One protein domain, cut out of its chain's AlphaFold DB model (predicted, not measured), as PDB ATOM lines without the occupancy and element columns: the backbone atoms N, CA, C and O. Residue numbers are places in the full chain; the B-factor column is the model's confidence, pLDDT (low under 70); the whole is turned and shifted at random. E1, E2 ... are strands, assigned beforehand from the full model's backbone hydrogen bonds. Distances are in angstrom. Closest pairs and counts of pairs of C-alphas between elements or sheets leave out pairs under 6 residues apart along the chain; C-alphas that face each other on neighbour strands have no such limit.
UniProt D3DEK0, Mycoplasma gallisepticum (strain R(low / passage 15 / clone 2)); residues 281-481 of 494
ATOM      1  N   PHE A 281      47.135  51.271  -3.179       97.69
ATOM      2  CA  PHE A 281      45.998  50.774  -3.961       97.69
ATOM      3  C   PHE A 281      46.367  49.790  -5.076       97.69
ATOM      4  O   PHE A 281      45.513  49.425  -5.883       97.69
ATOM      5  N   GLY A 282      47.614  49.308  -5.095       96.81
ATOM      6  CA  GLY A 282      48.088  48.326  -6.072       96.81
ATOM      7  C   GLY A 282      48.072  48.877  -7.496       96.81
ATOM      8  O   GLY A 282      47.840  48.133  -8.445       96.81
ATOM      9  N   ASN A 283      48.235  50.190  -7.669       98.31
ATOM     10  CA  ASN A 283      48.241  50.815  -8.985       98.31
ATOM     11  C   ASN A 283      49.658  50.821  -9.567       98.31
ATOM     12  O   ASN A 283      50.627  51.137  -8.880       98.31
ATOM     13  N   SER A 284      49.779  50.526 -10.858       97.44
ATOM     14  CA  SER A 284      51.014  50.708 -11.624       97.44
ATOM     15  C   SER A 284      50.728  51.588 -12.829       97.44
ATOM     16  O   SER A 284      49.840  51.279 -13.619       97.44
ATOM     17  N   VAL A 285      51.469  52.689 -12.957       96.38
ATOM     18  CA  VAL A 285      51.312  53.654 -14.051       96.38
ATOM     19  C   VAL A 285      52.419  53.434 -15.071       96.38
ATOM     20  O   VAL A 285      53.601  53.526 -14.739       96.38
ATOM     21  N   THR A 286      52.040  53.173 -16.316       95.75
ATOM     22  CA  THR A 286      52.956  53.024 -17.449       95.75
ATOM     23  C   THR A 286      52.541  53.941 -18.599       95.75
ATOM     24  O   THR A 286      51.484  54.581 -18.587       95.75
ATOM     25  N   THR A 287      53.405  54.064 -19.603       90.81
ATOM     26  CA  THR A 287      53.076  54.733 -20.864       90.81
ATOM     27  C   THR A 287      53.452  53.805 -22.004       90.81
ATOM     28  O   THR A 287      54.622  53.472 -22.168       90.81
ATOM     29  N   GLU A 288      52.461  53.395 -22.789       86.38
ATOM     30  CA  GLU A 288      52.641  52.525 -23.949       86.38
ATOM     31  C   GLU A 288      51.979  53.185 -25.160       86.38
ATOM     32  O   GLU A 288      50.860  53.683 -25.055       86.38
ATOM     33  N   ASN A 289      52.663  53.228 -26.308       83.62
ATOM     34  CA  ASN A 289      52.144  53.837 -27.544       83.62
ATOM     35  C   ASN A 289      51.600  55.272 -27.349       83.62
ATOM     36  O   ASN A 289      50.573  55.639 -27.916       83.62
ATOM     37  N   ASN A 290      52.282  56.077 -26.520       83.44
ATOM     38  CA  ASN A 290      51.859  57.418 -26.086       83.44
ATOM     39  C   ASN A 290      50.476  57.462 -25.409       83.44
ATOM     40  O   ASN A 290      49.762  58.454 -25.520       83.44
ATOM     41  N   ARG A 291      50.084  56.396 -24.704       87.50
ATOM     42  CA  ARG A 291      48.883  56.366 -23.866       87.50
ATOM     43  C   ARG A 291      49.265  56.075 -22.427       87.50
ATOM     44  O   ARG A 291      49.992  55.124 -22.146       87.50
ATOM     45  N   THR A 292      48.733  56.879 -21.516       94.62
ATOM     46  CA  THR A 292      48.830  56.621 -20.075       94.62
ATOM     47  C   THR A 292      47.962  55.410 -19.703       94.62
ATOM     48  O   THR A 292      46.751  55.439 -19.936       94.62
ATOM     49  N   ILE A 293      48.560  54.370 -19.115       97.06
ATOM     50  CA  ILE A 293      47.875  53.153 -18.644       97.06
ATOM     51  C   ILE A 293      48.050  53.045 -17.128       97.06
ATOM     52  O   ILE A 293      49.148  53.248 -16.613       97.06
ATOM     53  N   ILE A 294      46.969  52.723 -16.417       98.31
ATOM     54  CA  ILE A 294      46.972  52.446 -14.978       98.31
ATOM     55  C   ILE A 294      46.450  51.024 -14.771       98.31
ATOM     56  O   ILE A 294      45.255  50.772 -14.939       98.31
ATOM     57  N   SER A 295      47.328  50.090 -14.419       98.00
ATOM     58  CA  SER A 295      46.955  48.715 -14.065       98.00
ATOM     59  C   SER A 295      46.629  48.628 -12.572       98.00
ATOM     60  O   SER A 295      47.302  49.270 -11.765       98.00
ATOM     61  N   VAL A 296      45.628  47.828 -12.195       97.19
ATOM     62  CA  VAL A 296      45.201  47.622 -10.799       97.19
ATOM     63  C   VAL A 296      45.424  46.170 -10.375       97.19
ATOM     64  O   VAL A 296      44.769  45.257 -10.884       97.19
ATOM     65  N   ASP A 297      46.313  45.963  -9.405       93.88
ATOM     66  CA  ASP A 297      46.540  44.676  -8.752       93.88
ATOM     67  C   ASP A 297      45.642  44.500  -7.516       93.88
ATOM     68  O   ASP A 297      45.829  45.120  -6.466       93.88
ATOM     69  N   ALA A 298      44.682  43.584  -7.631       87.69
ATOM     70  CA  ALA A 298      43.765  43.224  -6.554       87.69
ATOM     71  C   ALA A 298      44.408  42.379  -5.433       87.69
ATOM     72  O   ALA A 298      43.749  42.151  -4.414       87.69
ATOM     73  N   LEU A 299      45.649  41.896  -5.591       89.44
ATOM     74  CA  LEU A 299      46.391  41.219  -4.524       89.44
ATOM     75  C   LEU A 299      47.059  42.211  -3.574       89.44
ATOM     76  O   LEU A 299      46.828  42.117  -2.367       89.44
ATOM     77  N   SER A 300      47.875  43.133  -4.088       88.94
ATOM     78  CA  SER A 300      48.627  44.102  -3.273       88.94
ATOM     79  C   SER A 300      47.840  45.365  -2.906       88.94
ATOM     80  O   SER A 300      48.157  46.005  -1.908       88.94
ATOM     81  N   GLY A 301      46.797  45.717  -3.665       94.62
ATOM     82  CA  GLY A 301      46.006  46.920  -3.414       94.62
ATOM     83  C   GLY A 301      44.982  46.786  -2.287       94.62
ATOM     84  O   GLY A 301      44.297  45.769  -2.162       94.62
ATOM     85  N   TYR A 302      44.809  47.838  -1.488       97.19
ATOM     86  CA  TYR A 302      43.693  47.970  -0.550       97.19
ATOM     87  C   TYR A 302      42.353  48.154  -1.286       97.19
ATOM     88  O   TYR A 302      42.230  48.914  -2.242       97.19
ATOM     89  N   SER A 303      41.318  47.441  -0.841       96.44
ATOM     90  CA  SER A 303      40.006  47.403  -1.503       96.44
ATOM     91  C   SER A 303      38.910  46.964  -0.533       96.44
ATOM     92  O   SER A 303      39.212  46.257   0.429       96.44
ATOM     93  N   LEU A 304      37.651  47.296  -0.821       95.56
ATOM     94  CA  LEU A 304      36.487  46.941  -0.005       95.56
ATOM     95  C   LEU A 304      35.533  45.993  -0.743       95.56
ATOM     96  O   LEU A 304      35.365  46.096  -1.955       95.56
ATOM     97  N   ALA A 305      34.851  45.127   0.001       93.69
ATOM     98  CA  ALA A 305      33.647  44.426  -0.452       93.69
ATOM     99  C   ALA A 305      32.434  44.887   0.372       93.69
ATOM    100  O   ALA A 305      32.598  45.300   1.513       93.69
ATOM    101  N   SER A 306      31.209  44.794  -0.141       90.50
ATOM    102  CA  SER A 306      30.011  45.061   0.678       90.50
ATOM    103  C   SER A 306      29.444  43.814   1.370       90.50
ATOM    104  O   SER A 306      28.375  43.886   1.968       90.50
ATOM    105  N   ASP A 307      30.086  42.655   1.203       88.56
ATOM    106  CA  ASP A 307      29.575  41.351   1.634       88.56
ATOM    107  C   ASP A 307      30.734  40.362   1.856       88.56
ATOM    108  O   ASP A 307      31.712  40.360   1.103       88.56
ATOM    109  N   TRP A 308      30.638  39.509   2.877       86.50
ATOM    110  CA  TRP A 308      31.655  38.497   3.203       86.50
ATOM    111  C   TRP A 308      31.889  37.455   2.092       86.50
ATOM    112  O   TRP A 308      32.960  36.843   2.015       86.50
ATOM    113  N   SER A 309      30.879  37.220   1.245       85.88
ATOM    114  CA  SER A 309      30.904  36.184   0.212       85.88
ATOM    115  C   SER A 309      31.767  36.561  -0.993       85.88
ATOM    116  O   SER A 309      32.241  35.657  -1.684       85.88
ATOM    117  N   THR A 310      32.064  37.846  -1.205       90.38
ATOM    118  CA  THR A 310      33.017  38.306  -2.226       90.38
ATOM    119  C   THR A 310      34.419  37.742  -1.945       90.38
ATOM    120  O   THR A 310      34.854  37.674  -0.793       90.38
ATOM    121  N   PHE A 311      35.144  37.295  -2.978       90.56
ATOM    122  CA  PHE A 311      36.467  36.673  -2.798       90.56
ATOM    123  C   PHE A 311      37.432  36.874  -3.964       90.56
ATOM    124  O   PHE A 311      37.003  37.127  -5.084       90.56
ATOM    125  N   VAL A 312      38.735  36.734  -3.694       92.81
ATOM    126  CA  VAL A 312      39.787  36.639  -4.715       92.81
ATOM    127  C   VAL A 312      40.105  35.164  -4.968       92.81
ATOM    128  O   VAL A 312      40.639  34.474  -4.094       92.81
ATOM    129  N   GLY A 313      39.763  34.681  -6.161       91.25
ATOM    130  CA  GLY A 313      39.999  33.311  -6.609       91.25
ATOM    131  C   GLY A 313      41.195  33.208  -7.554       91.25
ATOM    132  O   GLY A 313      41.311  33.995  -8.493       91.25
ATOM    133  N   ARG A 314      42.065  32.216  -7.337       92.50
ATOM    134  CA  ARG A 314      43.178  31.858  -8.227       92.50
ATOM    135  C   ARG A 314      42.711  30.900  -9.326       92.50
ATOM    136  O   ARG A 314      42.215  29.806  -9.049       92.50
ATOM    137  N   TYR A 315      42.949  31.296 -10.566       92.25
ATOM    138  CA  TYR A 315      42.741  30.553 -11.805       92.25
ATOM    139  C   TYR A 315      44.110  30.150 -12.351       92.25
ATOM    140  O   TYR A 315      44.958  31.008 -12.599       92.25
ATOM    141  N   THR A 316      44.362  28.848 -12.452       90.12
ATOM    142  CA  THR A 316      45.637  28.272 -12.899       90.12
ATOM    143  C   THR A 316      45.407  26.801 -13.228       90.12
ATOM    144  O   THR A 316      44.780  26.099 -12.437       90.12
ATOM    145  N   ASP A 317      45.850  26.367 -14.406       90.25
ATOM    146  CA  ASP A 317      45.750  24.993 -14.908       90.25
ATOM    147  C   ASP A 317      46.656  24.846 -16.146       90.25
ATOM    148  O   ASP A 317      46.894  25.828 -16.848       90.25
ATOM    149  N   GLN A 318      47.110  23.632 -16.464       90.19
ATOM    150  CA  GLN A 318      47.851  23.343 -17.701       90.19
ATOM    151  C   GLN A 318      47.028  23.642 -18.972       90.19
ATOM    152  O   GLN A 318      47.587  23.962 -20.018       90.19
ATOM    153  N   GLN A 319      45.700  23.566 -18.886       91.62
ATOM    154  CA  GLN A 319      44.747  23.871 -19.956       91.62
ATOM    155  C   GLN A 319      44.133  25.273 -19.824       91.62
ATOM    156  O   GLN A 319      43.169  25.592 -20.522       91.62
ATOM    157  N   LEU A 320      44.664  26.124 -18.936       93.69
ATOM    158  CA  LEU A 320      44.208  27.502 -18.802       93.69
ATOM    159  C   LEU A 320      44.338  28.231 -20.145       93.69
ATOM    160  O   LEU A 320      45.379  28.184 -20.796       93.69
ATOM    161  N   THR A 321      43.292  28.949 -20.540       94.31
ATOM    162  CA  THR A 321      43.248  29.755 -21.760       94.31
ATOM    163  C   THR A 321      42.857  31.195 -21.459       94.31
ATOM    164  O   THR A 321      41.991  31.447 -20.621       94.31
ATOM    165  N   LEU A 322      43.465  32.135 -22.184       95.00
ATOM    166  CA  LEU A 322      43.018  33.523 -22.289       95.00
ATOM    167  C   LEU A 322      42.736  33.825 -23.762       95.00
ATOM    168  O   LEU A 322      43.612  33.641 -24.605       95.00
ATOM    169  N   ASP A 323      41.507  34.234 -24.081       93.12
ATOM    170  CA  ASP A 323      41.062  34.535 -25.455       93.12
ATOM    171  C   ASP A 323      41.335  33.392 -26.459       93.12
ATOM    172  O   ASP A 323      41.626  33.607 -27.633       93.12
ATOM    173  N   GLY A 324      41.248  32.145 -25.980       90.50
ATOM    174  CA  GLY A 324      41.503  30.928 -26.761       90.50
ATOM    175  C   GLY A 324      42.979  30.529 -26.895       90.50
ATOM    176  O   GLY A 324      43.266  29.454 -27.416       90.50
ATOM    177  N   LYS A 325      43.925  31.335 -26.396       93.75
ATOM    178  CA  LYS A 325      45.354  30.991 -26.335       93.75
ATOM    179  C   LYS A 325      45.672  30.268 -25.024       93.75
ATOM    180  O   LYS A 325      45.270  30.747 -23.969       93.75
ATOM    181  N   MET A 326      46.416  29.158 -25.072       94.75
ATOM    182  CA  MET A 326      46.870  28.447 -23.862       94.75
ATOM    183  C   MET A 326      47.889  29.266 -23.054       94.75
ATOM    184  O   MET A 326      48.769  29.912 -23.626       94.75
ATOM    185  N   MET A 327      47.771  29.199 -21.728       93.75
ATOM    186  CA  MET A 327      48.543  29.950 -20.731       93.75
ATOM    187  C   MET A 327      48.943  29.039 -19.537       93.75
ATOM    188  O   MET A 327      48.648  29.390 -18.393       93.75
ATOM    189  N   PRO A 328      49.587  27.872 -19.772       87.62
ATOM    190  CA  PRO A 328      49.755  26.791 -18.782       87.62
ATOM    191  C   PRO A 328      50.480  27.198 -17.490       87.62
ATOM    192  O   PRO A 328      50.156  26.706 -16.411       87.62
ATOM    193  N   ASP A 329      51.446  28.113 -17.590       88.12
ATOM    194  CA  ASP A 329      52.297  28.534 -16.466       88.12
ATOM    195  C   ASP A 329      51.792  29.808 -15.765       88.12
ATOM    196  O   ASP A 329      52.423  30.321 -14.838       88.12
ATOM    197  N   GLN A 330      50.656  30.351 -16.212       90.88
ATOM    198  CA  GLN A 330      50.119  31.616 -15.720       90.88
ATOM    199  C   GLN A 330      49.113  31.419 -14.581       90.88
ATOM    200  O   GLN A 330      48.461  30.380 -14.424       90.88
ATOM    201  N   LYS A 331      48.994  32.458 -13.754       91.06
ATOM    202  CA  LYS A 331      48.096  32.511 -12.597       91.06
ATOM    203  C   LYS A 331      47.303  33.804 -12.677       91.06
ATOM    204  O   LYS A 331      47.901  34.876 -12.664       91.06
ATOM    205  N   TYR A 332      45.979  33.692 -12.723       93.50
ATOM    206  CA  TYR A 332      45.072  34.834 -12.719       93.50
ATOM    207  C   TYR A 332      44.316  34.897 -11.396       93.50
ATOM    208  O   TYR A 332      43.722  33.914 -10.963       93.50
ATOM    209  N   TYR A 333      44.321  36.058 -10.756       93.94
ATOM    210  CA  TYR A 333      43.535  36.346  -9.563       93.94
ATOM    211  C   TYR A 333      42.333  37.215  -9.941       93.94
ATOM    212  O   TYR A 333      42.498  38.363 -10.353       93.94
ATOM    213  N   LEU A 334      41.127  36.651  -9.842       95.25
ATOM    214  CA  LEU A 334      39.878  37.334 -10.190       95.25
ATOM    215  C   LEU A 334      38.993  37.489  -8.948       95.25
ATOM    216  O   LEU A 334      38.903  36.585  -8.117       95.25
ATOM    217  N   ILE A 335      38.318  38.629  -8.846       95.06
ATOM    218  CA  ILE A 335      37.274  38.908  -7.869       95.06
ATOM    219  C   ILE A 335      35.994  38.190  -8.314       95.06
ATOM    220  O   ILE A 335      35.547  38.358  -9.449       95.06
ATOM    221  N   GLY A 336      35.400  37.399  -7.424       91.81
ATOM    222  CA  GLY A 336      34.115  36.724  -7.617       91.81
ATOM    223  C   GLY A 336      33.101  37.055  -6.523       91.81
ATOM    224  O   GLY A 336      33.452  37.642  -5.500       91.81
ATOM    225  N   TYR A 337      31.841  36.653  -6.736       89.62
ATOM    226  CA  TYR A 337      30.695  36.961  -5.853       89.62
ATOM    227  C   TYR A 337      30.489  38.480  -5.671       89.62
ATOM    228  O   TYR A 337      30.486  39.026  -4.568       89.62
ATOM    229  N   VAL A 338      30.314  39.162  -6.805       91.88
ATOM    230  CA  VAL A 338      29.932  40.579  -6.913       91.88
ATOM    231  C   VAL A 338      28.590  40.668  -7.649       91.88
ATOM    232  O   VAL A 338      28.325  39.886  -8.562       91.88
ATOM    233  N   GLY A 339      27.733  41.612  -7.253       89.19
ATOM    234  CA  GLY A 339      26.352  41.745  -7.726       89.19
ATOM    235  C   GLY A 339      25.417  40.589  -7.331       89.19
ATOM    236  O   GLY A 339      25.852  39.575  -6.791       89.19
ATOM    237  N   GLY A 340      24.127  40.759  -7.637       81.75
ATOM    238  CA  GLY A 340      23.121  39.694  -7.782       81.75
ATOM    239  C   GLY A 340      22.766  38.825  -6.567       81.75
ATOM    240  O   GLY A 340      23.411  38.835  -5.528       81.75
ATOM    241  N   ASN A 341      21.679  38.058  -6.704       67.44
ATOM    242  CA  ASN A 341      21.021  37.336  -5.605       67.44
ATOM    243  C   ASN A 341      21.448  35.857  -5.457       67.44
ATOM    244  O   ASN A 341      20.617  35.010  -5.133       67.44
ATOM    245  N   THR A 342      22.706  35.498  -5.734       61.22
ATOM    246  CA  THR A 342      23.182  34.157  -5.339       61.22
ATOM    247  C   THR A 342      23.471  34.122  -3.842       61.22
ATOM    248  O   THR A 342      23.994  35.087  -3.286       61.22
ATOM    249  N   GLY A 343      23.116  33.007  -3.194       61.75
ATOM    250  CA  GLY A 343      23.267  32.818  -1.751       61.75
ATOM    251  C   GLY A 343      24.721  32.756  -1.265       61.75
ATOM    252  O   GLY A 343      25.655  33.189  -1.937       61.75
ATOM    253  N   ALA A 344      24.909  32.207  -0.065       64.94
ATOM    254  CA  ALA A 344      26.215  32.103   0.582       64.94
ATOM    255  C   ALA A 344      27.269  31.404  -0.300       64.94
ATOM    256  O   ALA A 344      26.993  30.371  -0.911       64.94
ATOM    257  N   ARG A 345      28.507  31.924  -0.290       74.50
ATOM    258  CA  ARG A 345      29.664  31.215  -0.854       74.50
ATOM    259  C   ARG A 345      29.983  30.015   0.032       74.50
ATOM    260  O   ARG A 345      30.377  30.183   1.183       74.50
ATOM    261  N   ASN A 346      29.845  28.812  -0.504       68.94
ATOM    262  CA  ASN A 346      30.228  27.588   0.191       68.94
ATOM    263  C   ASN A 346      31.733  27.356  -0.003       68.94
ATOM    264  O   ASN A 346      32.188  27.204  -1.131       68.94
ATOM    265  N   VAL A 347      32.504  27.374   1.084       67.06
ATOM    266  CA  VAL A 347      33.961  27.166   1.072       67.06
ATOM    267  C   VAL A 347      34.254  25.744   1.544       67.06
ATOM    268  O   VAL A 347      33.777  25.338   2.603       67.06
ATOM    269  N   THR A 348      35.044  24.990   0.784       64.31
ATOM    270  CA  THR A 348      35.522  23.655   1.177       64.31
ATOM    271  C   THR A 348      36.904  23.719   1.811       64.31
ATOM    272  O   THR A 348      37.652  24.674   1.627       64.31
ATOM    273  N   GLY A 349      37.262  22.686   2.578       56.59
ATOM    274  CA  GLY A 349      38.600  22.579   3.165       56.59
ATOM    275  C   GLY A 349      38.880  23.535   4.329       56.59
ATOM    276  O   GLY A 349      40.020  23.607   4.769       56.59
ATOM    277  N   ILE A 350      37.868  24.221   4.877       59.88
ATOM    278  CA  ILE A 350      37.956  24.784   6.233       59.88
ATOM    279  C   ILE A 350      37.842  23.609   7.217       59.88
ATOM    280  O   ILE A 350      36.755  23.245   7.663       59.88
ATOM    281  N   THR A 351      38.972  22.954   7.491       47.47
ATOM    282  CA  THR A 351      39.083  21.878   8.492       47.47
ATOM    283  C   THR A 351      38.899  22.410   9.910       47.47
ATOM    284  O   THR A 351      38.287  21.742  10.741       47.47
ATOM    285  N   GLU A 352      39.352  23.636  10.174       52.06
ATOM    286  CA  GLU A 352      39.126  24.350  11.432       52.06
ATOM    287  C   GLU A 352      37.946  25.320  11.303       52.06
ATOM    288  O   GLU A 352      38.106  26.488  10.954       52.06
ATOM    289  N   LYS A 353      36.739  24.852  11.633       54.53
ATOM    290  CA  LYS A 353      35.516  25.683  11.684       54.53
ATOM    291  C   LYS A 353      35.462  26.640  12.887       54.53
ATOM    292  O   LYS A 353      34.385  26.999  13.352       54.53
ATOM    293  N   THR A 354      36.615  27.001  13.442       56.38
ATOM    294  CA  THR A 354      36.759  27.663  14.747       56.38
ATOM    295  C   THR A 354      36.305  29.123  14.736       56.38
ATOM    296  O   THR A 354      35.881  29.625  15.771       56.38
ATOM    297  N   ASN A 355      36.319  29.785  13.573       69.12
ATOM    298  CA  ASN A 355      35.696  31.095  13.367       69.12
ATOM    299  C   ASN A 355      35.144  31.217  11.928       69.12
ATOM    300  O   ASN A 355      35.731  31.880  11.076       69.12
ATOM    301  N   GLU A 356      34.040  30.533  11.607       74.56
ATOM    302  CA  GLU A 356      33.272  30.809  10.377       74.56
ATOM    303  C   GLU A 356      32.255  31.929  10.642       74.56
ATOM    304  O   GLU A 356      31.418  31.807  11.534       74.56
ATOM    305  N   GLN A 357      32.274  33.002   9.843       76.31
ATOM    306  CA  GLN A 357      31.324  34.115   9.986       76.31
ATOM    307  C   GLN A 357      30.618  34.443   8.675       76.31
ATOM    308  O   GLN A 357      31.088  34.109   7.593       76.31
ATOM    309  N   ARG A 358      29.452  35.084   8.748       78.56
ATOM    310  CA  ARG A 358      28.669  35.466   7.562       78.56
ATOM    311  C   ARG A 358      28.253  36.936   7.599       78.56
ATOM    312  O   ARG A 358      27.178  37.252   7.117       78.56
ATOM    313  N   SER A 359      29.072  37.822   8.178       78.06
ATOM    314  CA  SER A 359      28.736  39.247   8.344       78.06
ATOM    315  C   SER A 359      29.926  40.187   8.072       78.06
ATOM    316  O   SER A 359      30.978  40.032   8.694       78.06
ATOM    317  N   PRO A 360      29.796  41.185   7.183       81.25
ATOM    318  CA  PRO A 360      28.533  41.760   6.731       81.25
ATOM    319  C   PRO A 360      27.871  40.979   5.593       81.25
ATOM    320  O   PRO A 360      28.549  40.437   4.718       81.25
ATOM    321  N   VAL A 361      26.537  40.968   5.597       77.50
ATOM    322  CA  VAL A 361      25.703  40.590   4.447       77.50
ATOM    323  C   VAL A 361      25.195  41.867   3.786       77.50
ATOM    324  O   VAL A 361      24.730  42.775   4.478       77.50
ATOM    325  N   ALA A 362      25.215  41.933   2.457       69.31
ATOM    326  CA  ALA A 362      24.539  43.003   1.734       69.31
ATOM    327  C   ALA A 362      23.022  42.945   2.008       69.31
ATOM    328  O   ALA A 362      22.347  41.989   1.625       69.31
ATOM    329  N   SER A 363      22.476  43.987   2.648       56.94
ATOM    330  CA  SER A 363      21.070  44.058   3.092       56.94
ATOM    331  C   SER A 363      20.044  43.862   1.970       56.94
ATOM    332  O   SER A 363      18.932  43.395   2.214       56.94
ATOM    333  N   THR A 364      20.428  44.163   0.728       58.34
ATOM    334  CA  THR A 364      19.720  43.734  -0.478       58.34
ATOM    335  C   THR A 364      20.655  42.918  -1.372       58.34
ATOM    336  O   THR A 364      21.700  43.429  -1.771       58.34
ATOM    337  N   PRO A 365      20.299  41.690  -1.793       51.12
ATOM    338  CA  PRO A 365      21.249  40.827  -2.501       51.12
ATOM    339  C   PRO A 365      21.779  41.415  -3.821       51.12
ATOM    340  O   PRO A 365      22.951  41.271  -4.154       51.12
ATOM    341  N   LYS A 366      20.952  42.181  -4.548       58.25
ATOM    342  CA  LYS A 366      21.341  42.834  -5.812       58.25
ATOM    343  C   LYS A 366      22.447  43.896  -5.672       58.25
ATOM    344  O   LYS A 366      22.916  44.384  -6.695       58.25
ATOM    345  N   THR A 367      22.861  44.260  -4.456       72.25
ATOM    346  CA  THR A 367      23.794  45.371  -4.197       72.25
ATOM    347  C   THR A 367      25.156  44.934  -3.663       72.25
ATOM    348  O   THR A 367      25.864  45.756  -3.086       72.25
ATOM    349  N   ARG A 368      25.565  43.669  -3.862       88.94
ATOM    350  CA  ARG A 368      26.956  43.260  -3.602       88.94
ATOM    351  C   ARG A 368      27.916  44.074  -4.477       88.94
ATOM    352  O   ARG A 368      27.887  43.937  -5.700       88.94
ATOM    353  N   THR A 369      28.760  44.902  -3.868       92.12
ATOM    354  CA  THR A 369      29.751  45.724  -4.573       92.12
ATOM    355  C   THR A 369      31.179  45.363  -4.192       92.12
ATOM    356  O   THR A 369      31.468  44.967  -3.063       92.12
ATOM    357  N   TYR A 370      32.081  45.549  -5.151       94.81
ATOM    358  CA  TYR A 370      33.521  45.594  -4.938       94.81
ATOM    359  C   TYR A 370      34.004  47.030  -5.159       94.81
ATOM    360  O   TYR A 370      33.603  47.657  -6.132       94.81
ATOM    361  N   THR A 371      34.836  47.568  -4.272       95.94
ATOM    362  CA  THR A 371      35.392  48.923  -4.390       95.94
ATOM    363  C   THR A 371      36.911  48.871  -4.363       95.94
ATOM    364  O   THR A 371      37.500  48.327  -3.430       95.94
ATOM    365  N   PHE A 372      37.548  49.484  -5.351       97.50
ATOM    366  CA  PHE A 372      38.992  49.701  -5.411       97.50
ATOM    367  C   PHE A 372      39.273  51.163  -5.765       97.50
ATOM    368  O   PHE A 372      38.343  51.961  -5.891       97.50
ATOM    369  N   TYR A 373      40.544  51.530  -5.900       97.69
ATOM    370  CA  TYR A 373      40.935  52.905  -6.185       97.69
ATOM    371  C   TYR A 373      41.910  52.966  -7.358       97.69
ATOM    372  O   TYR A 373      42.711  52.052  -7.564       97.69
ATOM    373  N   VAL A 374      41.804  54.044  -8.133       98.19
ATOM    374  CA  VAL A 374      42.647  54.342  -9.293       98.19
ATOM    375  C   VAL A 374      43.239  55.726  -9.103       98.19
ATOM    376  O   VAL A 374      42.522  56.726  -9.142       98.19
ATOM    377  N   ASN A 375      44.547  55.789  -8.895       97.19
ATOM    378  CA  ASN A 375      45.295  57.032  -8.883       97.19
ATOM    379  C   ASN A 375      45.599  57.458 -10.324       97.19
ATOM    380  O   ASN A 375      46.465  56.888 -10.991       97.19
ATOM    381  N   ALA A 376      44.839  58.424 -10.833       96.56
ATOM    382  CA  ALA A 376      44.989  58.915 -12.190       96.56
ATOM    383  C   ALA A 376      46.011  60.063 -12.219       96.56
ATOM    384  O   ALA A 376      45.769  61.108 -11.616       96.56
ATOM    385  N   PRO A 377      47.132  59.942 -12.954       93.81
ATOM    386  CA  PRO A 377      48.165  60.983 -12.992       93.81
ATOM    387  C   PRO A 377      47.731  62.244 -13.762       93.81
ATOM    388  O   PRO A 377      48.502  63.194 -13.856       93.81
ATOM    389  N   LYS A 378      46.542  62.229 -14.382       92.56
ATOM    390  CA  LYS A 378      45.898  63.346 -15.085       92.56
ATOM    391  C   LYS A 378      44.381  63.165 -14.993       92.56
ATOM    392  O   LYS A 378      43.897  62.042 -15.101       92.56
ATOM    393  N   ALA A 379      43.623  64.253 -14.885       94.44
ATOM    394  CA  ALA A 379      42.174  64.196 -15.088       94.44
ATOM    395  C   ALA A 379      41.837  63.869 -16.558       94.44
ATOM    396  O   ALA A 379      42.508  64.354 -17.474       94.44
ATOM    397  N   GLY A 380      40.781  63.089 -16.803       94.00
ATOM    398  CA  GLY A 380      40.340  62.770 -18.163       94.00
ATOM    399  C   GLY A 380      39.369  61.596 -18.270       94.00
ATOM    400  O   GLY A 380      38.906  61.041 -17.278       94.00
ATOM    401  N   ALA A 381      39.056  61.210 -19.507       94.94
ATOM    402  CA  ALA A 381      38.223  60.052 -19.813       94.94
ATOM    403  C   ALA A 381      39.098  58.801 -19.995       94.94
ATOM    404  O   ALA A 381      39.978  58.781 -20.855       94.94
ATOM    405  N   TYR A 382      38.845  57.752 -19.215       97.19
ATOM    406  CA  TYR A 382      39.611  56.506 -19.230       97.19
ATOM    407  C   TYR A 382      38.766  55.350 -19.761       97.19
ATOM    408  O   TYR A 382      37.670  55.090 -19.266       97.19
ATOM    409  N   TYR A 383      39.276  54.635 -20.762       96.88
ATOM    410  CA  TYR A 383      38.730  53.339 -21.158       96.88
ATOM    411  C   TYR A 383      39.079  52.287 -20.110       96.88
ATOM    412  O   TYR A 383      40.136  52.360 -19.486       96.88
ATOM    413  N   ILE A 384      38.205  51.299 -19.957       97.81
ATOM    414  CA  ILE A 384      38.392  50.155 -19.065       97.81
ATOM    415  C   ILE A 384      38.648  48.902 -19.906       97.81
ATOM    416  O   ILE A 384      37.885  48.605 -20.836       97.81
ATOM    417  N   LYS A 385      39.694  48.163 -19.545       97.56
ATOM    418  CA  LYS A 385      40.020  46.825 -20.046       97.56
ATOM    419  C   LYS A 385      40.206  45.877 -18.858       97.56
ATOM    420  O   LYS A 385      40.525  46.325 -17.757       97.56
ATOM    421  N   GLY A 386      39.978  44.583 -19.051       97.75
ATOM    422  CA  GLY A 386      40.182  43.591 -17.995       97.75
ATOM    423  C   GLY A 386      40.016  42.148 -18.449       97.75
ATOM    424  O   GLY A 386      39.667  41.884 -19.597       97.75
ATOM    425  N   VAL A 387      40.258  41.215 -17.529       97.19
ATOM    426  CA  VAL A 387      40.067  39.765 -17.705       97.19
ATOM    427  C   VAL A 387      38.811  39.322 -16.957       97.19
ATOM    428  O   VAL A 387      38.547  39.801 -15.853       97.19
ATOM    429  N   PHE A 388      38.044  38.394 -17.529       96.19
ATOM    430  CA  PHE A 388      36.853  37.826 -16.902       96.19
ATOM    431  C   PHE A 388      36.638  36.337 -17.218       96.19
ATOM    432  O   PHE A 388      37.213  35.786 -18.159       96.19
ATOM    433  N   THR A 389      35.747  35.700 -16.457       94.19
ATOM    434  CA  THR A 389      35.112  34.421 -16.815       94.19
ATOM    435  C   THR A 389      33.666  34.355 -16.315       94.19
ATOM    436  O   THR A 389      33.344  34.892 -15.249       94.19
ATOM    437  N   SER A 390      32.769  33.748 -17.103       91.94
ATOM    438  CA  SER A 390      31.357  33.559 -16.742       91.94
ATOM    439  C   SER A 390      30.656  32.588 -17.691       91.94
ATOM    440  O   SER A 390      30.542  32.868 -18.880       91.94
ATOM    441  N   GLY A 391      30.116  31.480 -17.183       88.56
ATOM    442  CA  GLY A 391      29.440  30.486 -18.022       88.56
ATOM    443  C   GLY A 391      28.098  30.899 -18.607       88.56
ATOM    444  O   GLY A 391      27.662  30.306 -19.588       88.56
ATOM    445  N   ILE A 392      27.475  31.930 -18.046       89.94
ATOM    446  CA  ILE A 392      26.294  32.590 -18.606       89.94
ATOM    447  C   ILE A 392      26.576  34.078 -18.783       89.94
ATOM    448  O   ILE A 392      27.449  34.638 -18.115       89.94
ATOM    449  N   SER A 393      25.837  34.720 -19.686       92.75
ATOM    450  CA  SER A 393      25.978  36.147 -19.967       92.75
ATOM    451  C   SER A 393      25.679  36.990 -18.732       92.75
ATOM    452  O   SER A 393      24.558  36.987 -18.225       92.75
ATOM    453  N   ARG A 394      26.684  37.741 -18.281       93.38
ATOM    454  CA  ARG A 394      26.593  38.677 -17.157       93.38
ATOM    455  C   ARG A 394      27.000  40.083 -17.576       93.38
ATOM    456  O   ARG A 394      27.747  40.266 -18.532       93.38
ATOM    457  N   ASP A 395      26.517  41.077 -16.848       94.12
ATOM    458  CA  ASP A 395      26.911  42.471 -17.047       94.12
ATOM    459  C   ASP A 395      27.887  42.887 -15.933       94.12
ATOM    460  O   ASP A 395      27.787  42.396 -14.809       94.12
ATOM    461  N   LEU A 396      28.800  43.816 -16.220       94.81
ATOM    462  CA  LEU A 396      29.761  44.376 -15.268       94.81
ATOM    463  C   LEU A 396      29.685  45.910 -15.318       94.81
ATOM    464  O   LEU A 396      29.956  46.512 -16.357       94.81
ATOM    465  N   LYS A 397      29.288  46.546 -14.213       94.06
ATOM    466  CA  LYS A 397      29.112  48.002 -14.101       94.06
ATOM    467  C   LYS A 397      30.212  48.610 -13.239       94.06
ATOM    468  O   LYS A 397      30.443  48.143 -12.130       94.06
ATOM    469  N   PHE A 398      30.827  49.681 -13.732       95.38
ATOM    470  CA  PHE A 398      31.815  50.516 -13.047       95.38
ATOM    471  C   PHE A 398      31.231  51.911 -12.781       95.38
ATOM    472  O   PHE A 398      30.460  52.420 -13.600       95.38
ATOM    473  N   SER A 399      31.602  52.539 -11.664       93.38
ATOM    474  CA  SER A 399      31.149  53.882 -11.266       93.38
ATOM    475  C   SER A 399      32.197  54.594 -10.404       93.38
ATOM    476  O   SER A 399      32.811  53.942  -9.564       93.38
ATOM    477  N   THR A 400      32.356  55.918 -10.543       89.94
ATOM    478  CA  THR A 400      33.134  56.744  -9.579       89.94
ATOM    479  C   THR A 400      32.277  57.384  -8.483       89.94
ATOM    480  O   THR A 400      32.749  58.223  -7.721       89.94
ATOM    481  N   GLY A 401      30.987  57.064  -8.451       72.88
ATOM    482  CA  GLY A 401      30.012  57.634  -7.526       72.88
ATOM    483  C   GLY A 401      28.818  56.702  -7.379       72.88
ATOM    484  O   GLY A 401      28.959  55.486  -7.531       72.88
ATOM    485  N   ASP A 402      27.635  57.262  -7.130       70.88
ATOM    486  CA  ASP A 402      26.414  56.473  -6.955       70.88
ATOM    487  C   ASP A 402      26.174  55.500  -8.127       70.88
ATOM    488  O   ASP A 402      26.051  55.891  -9.295       70.88
ATOM    489  N   MET A 403      26.089  54.214  -7.778       74.62
ATOM    490  CA  MET A 403      25.802  53.104  -8.681       74.62
ATOM    491  C   MET A 403      24.410  53.164  -9.308       74.62
ATOM    492  O   MET A 403      24.190  52.510 -10.330       74.62
ATOM    493  N   PHE A 404      23.484  53.936  -8.744       66.00
ATOM    494  CA  PHE A 404      22.135  54.122  -9.278       66.00
ATOM    495  C   PHE A 404      21.999  55.380 -10.147       66.00
ATOM    496  O   PHE A 404      21.073  55.465 -10.955       66.00
ATOM    497  N   SER A 405      22.965  56.300 -10.079       66.00
ATOM    498  CA  SER A 405      23.098  57.394 -11.042       66.00
ATOM    499  C   SER A 405      23.542  56.893 -12.430       66.00
ATOM    500  O   SER A 405      24.041  55.773 -12.588       66.00
ATOM    501  N   ASN A 406      23.366  57.748 -13.447       64.69
ATOM    502  CA  ASN A 406      23.841  57.527 -14.824       64.69
ATOM    503  C   ASN A 406      24.967  58.503 -15.229       64.69
ATOM    504  O   ASN A 406      25.360  58.563 -16.401       64.69
ATOM    505  N   ASN A 407      25.476  59.307 -14.290       73.69
ATOM    506  CA  ASN A 407      26.301  60.474 -14.608       73.69
ATOM    507  C   ASN A 407      27.747  60.109 -14.966       73.69
ATOM    508  O   ASN A 407      28.311  60.728 -15.865       73.69
ATOM    509  N   ASN A 408      28.327  59.089 -14.329       87.25
ATOM    510  CA  ASN A 408      29.685  58.629 -14.622       87.25
ATOM    511  C   ASN A 408      29.824  57.125 -14.372       87.25
ATOM    512  O   ASN A 408      30.470  56.673 -13.425       87.25
ATOM    513  N   ASN A 409      29.147  56.348 -15.214       90.69
ATOM    514  CA  ASN A 409      29.060  54.901 -15.089       90.69
ATOM    515  C   ASN A 409      29.292  54.253 -16.455       90.69
ATOM    516  O   ASN A 409      28.745  54.727 -17.453       90.69
ATOM    517  N   VAL A 410      30.037  53.149 -16.481       93.88
ATOM    518  CA  VAL A 410      30.272  52.317 -17.672       93.88
ATOM    519  C   VAL A 410      29.722  50.929 -17.380       93.88
ATOM    520  O   VAL A 410      30.135  50.306 -16.406       93.88
ATOM    521  N   THR A 411      28.792  50.436 -18.201       93.94
ATOM    522  CA  THR A 411      28.298  49.053 -18.088       93.94
ATOM    523  C   THR A 411      28.774  48.254 -19.286       93.94
ATOM    524  O   THR A 411      28.349  48.522 -20.404       93.94
ATOM    525  N   VAL A 412      29.626  47.264 -19.045       95.19
ATOM    526  CA  VAL A 412      30.024  46.253 -20.024       95.19
ATOM    527  C   VAL A 412      28.980  45.139 -19.998       95.19
ATOM    528  O   VAL A 412      28.662  44.622 -18.927       95.19
ATOM    529  N   LYS A 413      28.404  44.788 -21.149       94.00
ATOM    530  CA  LYS A 413      27.251  43.883 -21.230       94.00
ATOM    531  C   LYS A 413      27.575  42.517 -21.819       94.00
ATOM    532  O   LYS A 413      28.439  42.391 -22.683       94.00
ATOM    533  N   GLN A 414      26.780  41.525 -21.408       92.50
ATOM    534  CA  GLN A 414      26.742  40.174 -21.990       92.50
ATOM    535  C   GLN A 414      28.099  39.442 -22.009       92.50
ATOM    536  O   GLN A 414      28.394  38.668 -22.917       92.50
ATOM    537  N   LEU A 415      28.918  39.655 -20.980       94.19
ATOM    538  CA  LEU A 415      30.177  38.950 -20.779       94.19
ATOM    539  C   LEU A 415      29.904  37.468 -20.490       94.19
ATOM    540  O   LEU A 415      29.335  37.121 -19.454       94.19
ATOM    541  N   SER A 416      30.312  36.602 -21.420       92.75
ATOM    542  CA  SER A 416      30.198  35.143 -21.322       92.75
ATOM    543  C   SER A 416      31.417  34.450 -21.933       92.75
ATOM    544  O   SER A 416      31.918  34.848 -22.986       92.75
ATOM    545  N   THR A 417      31.879  33.384 -21.286       90.44
ATOM    546  CA  THR A 417      32.833  32.402 -21.823       90.44
ATOM    547  C   THR A 417      32.129  31.208 -22.473       90.44
ATOM    548  O   THR A 417      32.781  30.436 -23.170       90.44
ATOM    549  N   GLY A 418      30.808  31.071 -22.294       83.25
ATOM    550  CA  GLY A 418      29.987  29.954 -22.785       83.25
ATOM    551  C   GLY A 418      29.995  28.711 -21.886       83.25
ATOM    552  O   GLY A 418      29.174  27.818 -22.071       83.25
ATOM    553  N   ASN A 419      30.892  28.655 -20.901       74.56
ATOM    554  CA  ASN A 419      30.952  27.633 -19.860       74.56
ATOM    555  C   ASN A 419      31.504  28.223 -18.549       74.56
ATOM    556  O   ASN A 419      32.332  29.137 -18.566       74.56
ATOM    557  N   TYR A 420      31.023  27.738 -17.400       67.56
ATOM    558  CA  TYR A 420      31.672  28.035 -16.122       67.56
ATOM    559  C   TYR A 420      32.852  27.087 -16.008       67.56
ATOM    560  O   TYR A 420      32.672  25.892 -15.791       67.56
ATOM    561  N   SER A 421      34.055  27.612 -16.205       69.25
ATOM    562  CA  SER A 421      35.276  26.838 -16.052       69.25
ATOM    563  C   SER A 421      36.322  27.647 -15.290       69.25
ATOM    564  O   SER A 421      36.384  28.875 -15.353       69.25
ATOM    565  N   THR A 422      37.172  26.935 -14.561       74.44
ATOM    566  CA  THR A 422      38.364  27.480 -13.901       74.44
ATOM    567  C   THR A 422      39.536  27.668 -14.876       74.44
ATOM    568  O   THR A 422      40.607  28.111 -14.464       74.44
ATOM    569  N   ILE A 423      39.331  27.352 -16.164       82.88
ATOM    570  CA  ILE A 423      40.375  27.249 -17.197       82.88
ATOM    571  C   ILE A 423      40.100  28.093 -18.454       82.88
ATOM    572  O   ILE A 423      40.934  28.141 -19.350       82.88
ATOM    573  N   THR A 424      38.955  28.769 -18.562       92.81
ATOM    574  CA  THR A 424      38.605  29.604 -19.722       92.81
ATOM    575  C   THR A 424      38.395  31.036 -19.272       92.81
ATOM    576  O   THR A 424      37.400  31.354 -18.618       92.81
ATOM    577  N   LEU A 425      39.335  31.901 -19.643       95.19
ATOM    578  CA  LEU A 425      39.298  33.336 -19.409       95.19
ATOM    579  C   LEU A 425      39.186  34.080 -20.744       95.19
ATOM    580  O   LEU A 425      39.636  33.602 -21.791       95.19
ATOM    581  N   ARG A 426      38.606  35.276 -20.709       95.75
ATOM    582  CA  ARG A 426      38.553  36.204 -21.846       95.75
ATOM    583  C   ARG A 426      38.896  37.616 -21.401       95.75
ATOM    584  O   ARG A 426      38.721  37.943 -20.227       95.75
ATOM    585  N   THR A 427      39.351  38.453 -22.323       96.62
ATOM    586  CA  THR A 427      39.468  39.893 -22.085       96.62
ATOM    587  C   THR A 427      38.227  40.651 -22.549       96.62
ATOM    588  O   THR A 427      37.493  40.224 -23.441       96.62
ATOM    589  N   PHE A 428      37.986  41.800 -21.924       96.69
ATOM    590  CA  PHE A 428      37.078  42.829 -22.416       96.69
ATOM    591  C   PHE A 428      37.848  44.137 -22.593       96.69
ATOM    592  O   PHE A 428      38.695  44.464 -21.765       96.69
ATOM    593  N   ASP A 429      37.532  44.901 -23.636       96.38
ATOM    594  CA  ASP A 429      38.098  46.227 -23.881       96.38
ATOM    595  C   ASP A 429      37.005  47.178 -24.388       96.38
ATOM    596  O   ASP A 429      36.441  47.016 -25.471       96.38
ATOM    597  N   THR A 430      36.694  48.200 -23.592       96.06
ATOM    598  CA  THR A 430      35.686  49.220 -23.934       96.06
ATOM    599  C   THR A 430      36.110  50.146 -25.081       96.06
ATOM    600  O   THR A 430      35.251  50.732 -25.751       96.06
ATOM    601  N   SER A 431      37.414  50.262 -25.352       93.38
ATOM    602  CA  SER A 431      37.954  51.014 -26.488       93.38
ATOM    603  C   SER A 431      37.836  50.247 -27.807       93.38
ATOM    604  O   SER A 431      37.649  50.874 -28.853       93.38
ATOM    605  N   ALA A 432      37.836  48.911 -27.760       91.62
ATOM    606  CA  ALA A 432      37.778  48.067 -28.946       91.62
ATOM    607  C   ALA A 432      36.503  48.301 -29.781       91.62
ATOM    608  O   ALA A 432      35.381  48.449 -29.277       91.62
ATOM    609  N   THR A 433      36.689  48.351 -31.099       86.06
ATOM    610  CA  THR A 433      35.632  48.532 -32.112       86.06
ATOM    611  C   THR A 433      35.395  47.281 -32.957       86.06
ATOM    612  O   THR A 433      34.377  47.205 -33.639       86.06
ATOM    613  N   THR A 434      36.314  46.315 -32.898       84.19
ATOM    614  CA  THR A 434      36.325  45.053 -33.651       84.19
ATOM    615  C   THR A 434      37.144  44.006 -32.897       84.19
ATOM    616  O   THR A 434      38.080  44.369 -32.185       84.19
ATOM    617  N   GLY A 435      36.891  42.718 -33.141       85.25
ATOM    618  CA  GLY A 435      37.739  41.618 -32.658       85.25
ATOM    619  C   GLY A 435      37.244  40.959 -31.363       85.25
ATOM    620  O   GLY A 435      36.176  41.305 -30.862       85.25
ATOM    621  N   PRO A 436      37.992  39.979 -30.817       78.94
ATOM    622  CA  PRO A 436      37.505  39.093 -29.752       78.94
ATOM    623  C   PRO A 436      37.299  39.782 -28.395       78.94
ATOM    624  O   PRO A 436      36.565  39.258 -27.564       78.94
ATOM    625  N   THR A 437      37.923  40.946 -28.187       81.38
ATOM    626  CA  THR A 437      37.856  41.744 -26.950       81.38
ATOM    627  C   THR A 437      36.744  42.799 -26.977       81.38
ATOM    628  O   THR A 437      36.494  43.469 -25.971       81.38
ATOM    629  N   GLN A 438      36.085  42.971 -28.131       86.19
ATOM    630  CA  GLN A 438      35.024  43.950 -28.333       86.19
ATOM    631  C   GLN A 438      33.823  43.643 -27.442       86.19
ATOM    632  O   GLN A 438      33.306  42.527 -27.422       86.19
ATOM    633  N   VAL A 439      33.316  44.677 -26.775       89.38
ATOM    634  CA  VAL A 439      32.129  44.579 -25.925       89.38
ATOM    635  C   VAL A 439      31.008  45.511 -26.351       89.38
ATOM    636  O   VAL A 439      31.223  46.566 -26.952       89.38
ATOM    637  N   THR A 440      29.790  45.123 -25.978       84.44
ATOM    638  CA  THR A 440      28.637  46.024 -25.988       84.44
ATOM    639  C   THR A 440      28.582  46.794 -24.670       84.44
ATOM    640  O   THR A 440      28.898  46.255 -23.607       84.44
ATOM    641  N   THR A 441      28.207  48.068 -24.742       83.88
ATOM    642  CA  THR A 441      27.964  48.918 -23.569       83.88
ATOM    643  C   THR A 441      26.460  49.126 -23.360       83.88
ATOM    644  O   THR A 441      25.627  48.505 -24.027       83.88
ATOM    645  N   ASP A 442      26.070  49.944 -22.386       75.75
ATOM    646  CA  ASP A 442      24.676  50.338 -22.197       75.75
ATOM    647  C   ASP A 442      24.144  51.195 -23.373       75.75
ATOM    648  O   ASP A 442      24.921  51.638 -24.217       75.75
ATOM    649  N   PRO A 443      22.822  51.451 -23.465       64.00
ATOM    650  CA  PRO A 443      22.248  52.189 -24.592       64.00
ATOM    651  C   PRO A 443      22.734  53.640 -24.720       64.00
ATOM    652  O   PRO A 443      22.565  54.224 -25.786       64.00
ATOM    653  N   THR A 444      23.343  54.226 -23.678       68.88
ATOM    654  CA  THR A 444      23.999  55.543 -23.788       68.88
ATOM    655  C   THR A 444      25.331  55.483 -24.542       68.88
ATOM    656  O   THR A 444      25.868  56.522 -24.922       68.88
ATOM    657  N   GLY A 445      25.871  54.281 -24.778       75.69
ATOM    658  CA  GLY A 445      27.113  54.055 -25.508       75.69
ATOM    659  C   GLY A 445      28.372  54.487 -24.753       75.69
ATOM    660  O   GLY A 445      29.425  54.634 -25.380       75.69
ATOM    661  N   ARG A 446      28.304  54.727 -23.431       88.44
ATOM    662  CA  ARG A 446      29.453  55.250 -22.682       88.44
ATOM    663  C   ARG A 446      30.542  54.182 -22.545       88.44
ATOM    664  O   ARG A 446      30.390  53.186 -21.844       88.44
ATOM    665  N   LYS A 447      31.680  54.441 -23.193       92.62
ATOM    666  CA  LYS A 447      32.876  53.578 -23.201       92.62
ATOM    667  C   LYS A 447      33.954  53.972 -22.190       92.62
ATOM    668  O   LYS A 447      34.872  53.197 -21.960       92.62
ATOM    669  N   THR A 448      33.875  55.167 -21.612       94.38
ATOM    670  CA  THR A 448      34.917  55.720 -20.738       94.38
ATOM    671  C   THR A 448      34.357  56.160 -19.398       94.38
ATOM    672  O   THR A 448      33.269  56.729 -19.339       94.38
ATOM    673  N   LEU A 449      35.141  55.965 -18.345       94.75
ATOM    674  CA  LEU A 449      34.899  56.508 -17.017       94.75
ATOM    675  C   LEU A 449      35.697  57.810 -16.862       94.75
ATOM    676  O   LEU A 449      36.889  57.839 -17.165       94.75
ATOM    677  N   THR A 450      35.058  58.894 -16.431       94.06
ATOM    678  CA  THR A 450      35.750  60.165 -16.173       94.06
ATOM    679  C   THR A 450      36.451  60.087 -14.822       94.06
ATOM    680  O   THR A 450      35.793  59.819 -13.820       94.06
ATOM    681  N   LEU A 451      37.759  60.321 -14.785       95.62
ATOM    682  CA  LEU A 451      38.565  60.360 -13.565       95.62
ATOM    683  C   LEU A 451      39.089  61.784 -13.331       95.62
ATOM    684  O   LEU A 451      39.428  62.488 -14.287       95.62
ATOM    685  N   VAL A 452      39.170  62.205 -12.069       94.75
ATOM    686  CA  VAL A 452      39.920  63.406 -11.659       94.75
ATOM    687  C   VAL A 452      41.399  63.066 -11.480       94.75
ATOM    688  O   VAL A 452      41.748  61.895 -11.365       94.75
ATOM    689  N   GLU A 453      42.276  64.067 -11.461       94.88
ATOM    690  CA  GLU A 453      43.688  63.855 -11.126       94.88
ATOM    691  C   GLU A 453      43.829  63.442  -9.652       94.88
ATOM    692  O   GLU A 453      43.132  63.972  -8.785       94.88
ATOM    693  N   GLY A 454      44.717  62.490  -9.372       95.12
ATOM    694  CA  GLY A 454      44.844  61.860  -8.063       95.12
ATOM    695  C   GLY A 454      43.909  60.660  -7.882       95.12
ATOM    696  O   GLY A 454      43.525  59.968  -8.830       95.12
ATOM    697  N   LEU A 455      43.559  60.379  -6.628       95.44
ATOM    698  CA  LEU A 455      42.863  59.159  -6.238       95.44
ATOM    699  C   LEU A 455      41.360  59.176  -6.569       95.44
ATOM    700  O   LEU A 455      40.607  60.008  -6.070       95.44
ATOM    701  N   ASN A 456      40.901  58.181  -7.330       96.75
ATOM    702  CA  ASN A 456      39.494  57.974  -7.671       96.75
ATOM    703  C   ASN A 456      38.973  56.682  -7.031       96.75
ATOM    704  O   ASN A 456      39.521  55.607  -7.275       96.75
ATOM    705  N   LYS A 457      37.880  56.762  -6.265       96.00
ATOM    706  CA  LYS A 457      37.133  55.594  -5.770       96.00
ATOM    707  C   LYS A 457      36.347  54.968  -6.922       96.00
ATOM    708  O   LYS A 457      35.479  55.627  -7.486       96.00
ATOM    709  N   ILE A 458      36.614  53.704  -7.248       97.00
ATOM    710  CA  ILE A 458      35.889  52.946  -8.273       97.00
ATOM    711  C   ILE A 458      35.061  51.857  -7.599       97.00
ATOM    712  O   ILE A 458      35.602  50.932  -6.994       97.00
ATOM    713  N   VAL A 459      33.743  51.943  -7.735       95.00
ATOM    714  CA  VAL A 459      32.805  50.903  -7.306       95.00
ATOM    715  C   VAL A 459      32.475  50.013  -8.510       95.00
ATOM    716  O   VAL A 459      32.383  50.497  -9.642       95.00
ATOM    717  N   VAL A 460      32.271  48.717  -8.267       95.19
ATOM    718  CA  VAL A 460      31.894  47.698  -9.254       95.19
ATOM    719  C   VAL A 460      30.729  46.852  -8.754       95.19
ATOM    720  O   VAL A 460      30.712  46.424  -7.599       95.19
ATOM    721  N   SER A 461      29.775  46.576  -9.639       93.00
ATOM    722  CA  SER A 461      28.650  45.659  -9.422       93.00
ATOM    723  C   SER A 461      28.338  44.875 -10.703       93.00
ATOM    724  O   SER A 461      28.883  45.165 -11.769       93.00
ATOM    725  N   GLY A 462      27.415  43.912 -10.636       91.44
ATOM    726  CA  GLY A 462      26.693  43.489 -11.843       91.44
ATOM    727  C   GLY A 462      25.624  44.517 -12.244       91.44
ATOM    728  O   GLY A 462      25.456  45.534 -11.563       91.44
ATOM    729  N   ALA A 463      24.901  44.274 -13.343       89.38
ATOM    730  CA  ALA A 463      23.811  45.154 -13.794       89.38
ATOM    731  C   ALA A 463      22.475  44.417 -14.000       89.38
ATOM    732  O   ALA A 463      21.786  44.131 -13.025       89.38
ATOM    733  N   THR A 464      22.070  44.147 -15.245       87.44
ATOM    734  CA  THR A 464      20.727  43.626 -15.564       87.44
ATOM    735  C   THR A 464      20.697  42.132 -15.868       87.44
ATOM    736  O   THR A 464      19.749  41.451 -15.479       87.44
ATOM    737  N   ALA A 465      21.721  41.615 -16.545       86.75
ATOM    738  CA  ALA A 465      21.845  40.201 -16.870       86.75
ATOM    739  C   ALA A 465      22.051  39.331 -15.615       86.75
ATOM    740  O   ALA A 465      22.553  39.808 -14.597       86.75
ATOM    741  N   ASP A 466      21.635  38.062 -15.697       88.31
ATOM    742  CA  ASP A 466      21.711  37.057 -14.622       88.31
ATOM    743  C   ASP A 466      21.340  37.593 -13.225       88.31
ATOM    744  O   ASP A 466      22.132  37.566 -12.283       88.31
ATOM    745  N   MET A 467      20.141  38.173 -13.095       87.44
ATOM    746  CA  MET A 467      19.632  38.742 -11.833       87.44
ATOM    747  C   MET A 467      20.550  39.806 -11.187       87.44
ATOM    748  O   MET A 467      20.400  40.114 -10.000       87.44
ATOM    749  N   GLY A 468      21.469  40.387 -11.964       88.75
ATOM    750  CA  GLY A 468      22.457  41.369 -11.534       88.75
ATOM    751  C   GLY A 468      23.754  40.789 -10.973       88.75
ATOM    752  O   GLY A 468      24.512  41.546 -10.370       88.75
ATOM    753  N   ASN A 469      24.033  39.490 -11.131       90.12
ATOM    754  CA  ASN A 469      25.350  38.928 -10.815       90.12
ATOM    755  C   ASN A 469      26.402  39.461 -11.806       90.12
ATOM    756  O   ASN A 469      26.144  39.547 -13.007       90.12
ATOM    757  N   ALA A 470      27.607  39.762 -11.324       93.25
ATOM    758  CA  ALA A 470      28.761  40.056 -12.172       93.25
ATOM    759  C   ALA A 470      29.478  38.762 -12.623       93.25
ATOM    760  O   ALA A 470      29.387  37.725 -11.947       93.25
ATOM    761  N   PRO A 471      30.197  38.781 -13.765       94.25
ATOM    762  CA  PRO A 471      31.206  37.758 -14.047       94.25
ATOM    763  C   PRO A 471      32.287  37.780 -12.953       94.25
ATOM    764  O   PRO A 471      32.396  38.763 -12.221       94.25
ATOM    765  N   ASN A 472      33.129  36.752 -12.862       94.62
ATOM    766  CA  ASN A 472      34.354  36.886 -12.067       94.62
ATOM    767  C   ASN A 472      35.366  37.688 -12.901       94.62
ATOM    768  O   ASN A 472      35.548  37.368 -14.076       94.62
ATOM    769  N   PHE A 473      35.988  38.731 -12.341       96.69
ATOM    770  CA  PHE A 473      36.766  39.732 -13.095       96.69
ATOM    771  C   PHE A 473      38.067  40.150 -12.394       96.69
ATOM    772  O   PHE A 473      38.183  40.047 -11.180       96.69
ATOM    773  N   GLY A 474      39.051  40.659 -13.133       96.88
ATOM    774  CA  GLY A 474      40.330  41.131 -12.588       96.88
ATOM    775  C   GLY A 474      41.247  41.702 -13.671       96.88
ATOM    776  O   GLY A 474      40.794  41.929 -14.791       96.88
ATOM    777  N   TYR A 475      42.527  41.925 -13.343       96.06
ATOM    778  CA  TYR A 475      43.537  42.501 -14.256       96.06
ATOM    779  C   TYR A 475      43.041  43.779 -14.937       96.06
ATOM    780  O   TYR A 475      43.063  43.899 -16.160       96.06
ATOM    781  N   LEU A 476      42.504  44.696 -14.131       98.00
ATOM    782  CA  LEU A 476      41.850  45.893 -14.639       98.00
ATOM    783  C   LEU A 476      42.890  46.924 -15.074       98.00
ATOM    784  O   LEU A 476      43.821  47.230 -14.330       98.00
ATOM    785  N   GLU A 477      42.690  47.484 -16.260       98.12
ATOM    786  CA  GLU A 477      43.507  48.549 -16.830       98.12
ATOM    787  C   GLU A 477      42.624  49.749 -17.172       98.12
ATOM    788  O   GLU A 477      41.597  49.617 -17.843       98.12
ATOM    789  N   PHE A 478      43.051  50.928 -16.725       98.12
ATOM    790  CA  PHE A 478      42.444  52.215 -17.042       98.12
ATOM    791  C   PHE A 478      43.356  52.948 -18.019       98.12
ATOM    792  O   PHE A 478      44.469  53.342 -17.673       98.12
ATOM    793  N   ILE A 479      42.887  53.128 -19.252       97.19
ATOM    794  CA  ILE A 479      43.687  53.647 -20.364       97.19
ATOM    795  C   ILE A 479      43.167  55.027 -20.755       97.19
ATOM    796  O   ILE A 479      42.038  55.154 -21.237       97.19
ATOM    797  N   LEU A 480      43.991  56.063 -20.588       95.88
ATOM    798  CA  LEU A 480      43.605  57.438 -20.902       95.88
ATOM    799  C   LEU A 480      43.215  57.575 -22.386       95.88
ATOM    800  O   LEU A 480      43.851  57.023 -23.297       95.88
ATOM    801  N   ASN A 481      42.134  58.310 -22.633       91.56
ATOM    802  CA  ASN A 481      41.731  58.762 -23.954       91.56
ATOM    803  C   ASN A 481      42.322  60.154 -24.214       91.56
ATOM    804  O   ASN A 481      41.685  61.168 -23.939       91.56
TER     805      ASN A 481
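AT A GLANCE: This is residues 281 to 481 of the 494 residues of a protein of Mycoplasma gallisepticum (strain R(low / passage 15 / clone 2)) (UniProt D3DEK0). What shape? With little regular structure, two strongly twisted antiparallel sheets lie only partly face to face: E5-E11-E7-E8, and a branched one of E1, E2, E6, E9, E10 and E12. Hairpin E3-E4 packs on E12, and residues 348 to 356 stick out. How large? The 201 printed residues, 79 in twelve named strands, are all strand by class and compact, with radius of gyration of the C-alphas 16.6 A and spans of 51, 39 and 32 A.

IN THESE COORDINATES: Which strands? E1 is residues 283-288, E2 291-296, E3 311-315, E4 332-336, E5 370-376, E6 380-389, E7 394-399, E8 409-415, E9 424-429, E10 448-451, E11 454-461 and E12 472-480. Which ends? C-alpha 283 is at (48.241, 50.815, -8.985), C-alpha 480 at (43.605, 57.438, -20.902).

HOW THE PARTS SIT: Beside E6? E12 lies on one side, with N 383 and O 479 2.9 A apart, E9 and E10 on the other. Near E12? The closest C-alphas of E4 and E12, Gly 336 and Asn 472, are 4.5 A apart.

THE WHOLE: Any cut? The printed part has no cut; link E4 to E5, 33 residues, is long. Low confidence? pLDDT is under 70 for 26 residues, among them 346 to 355.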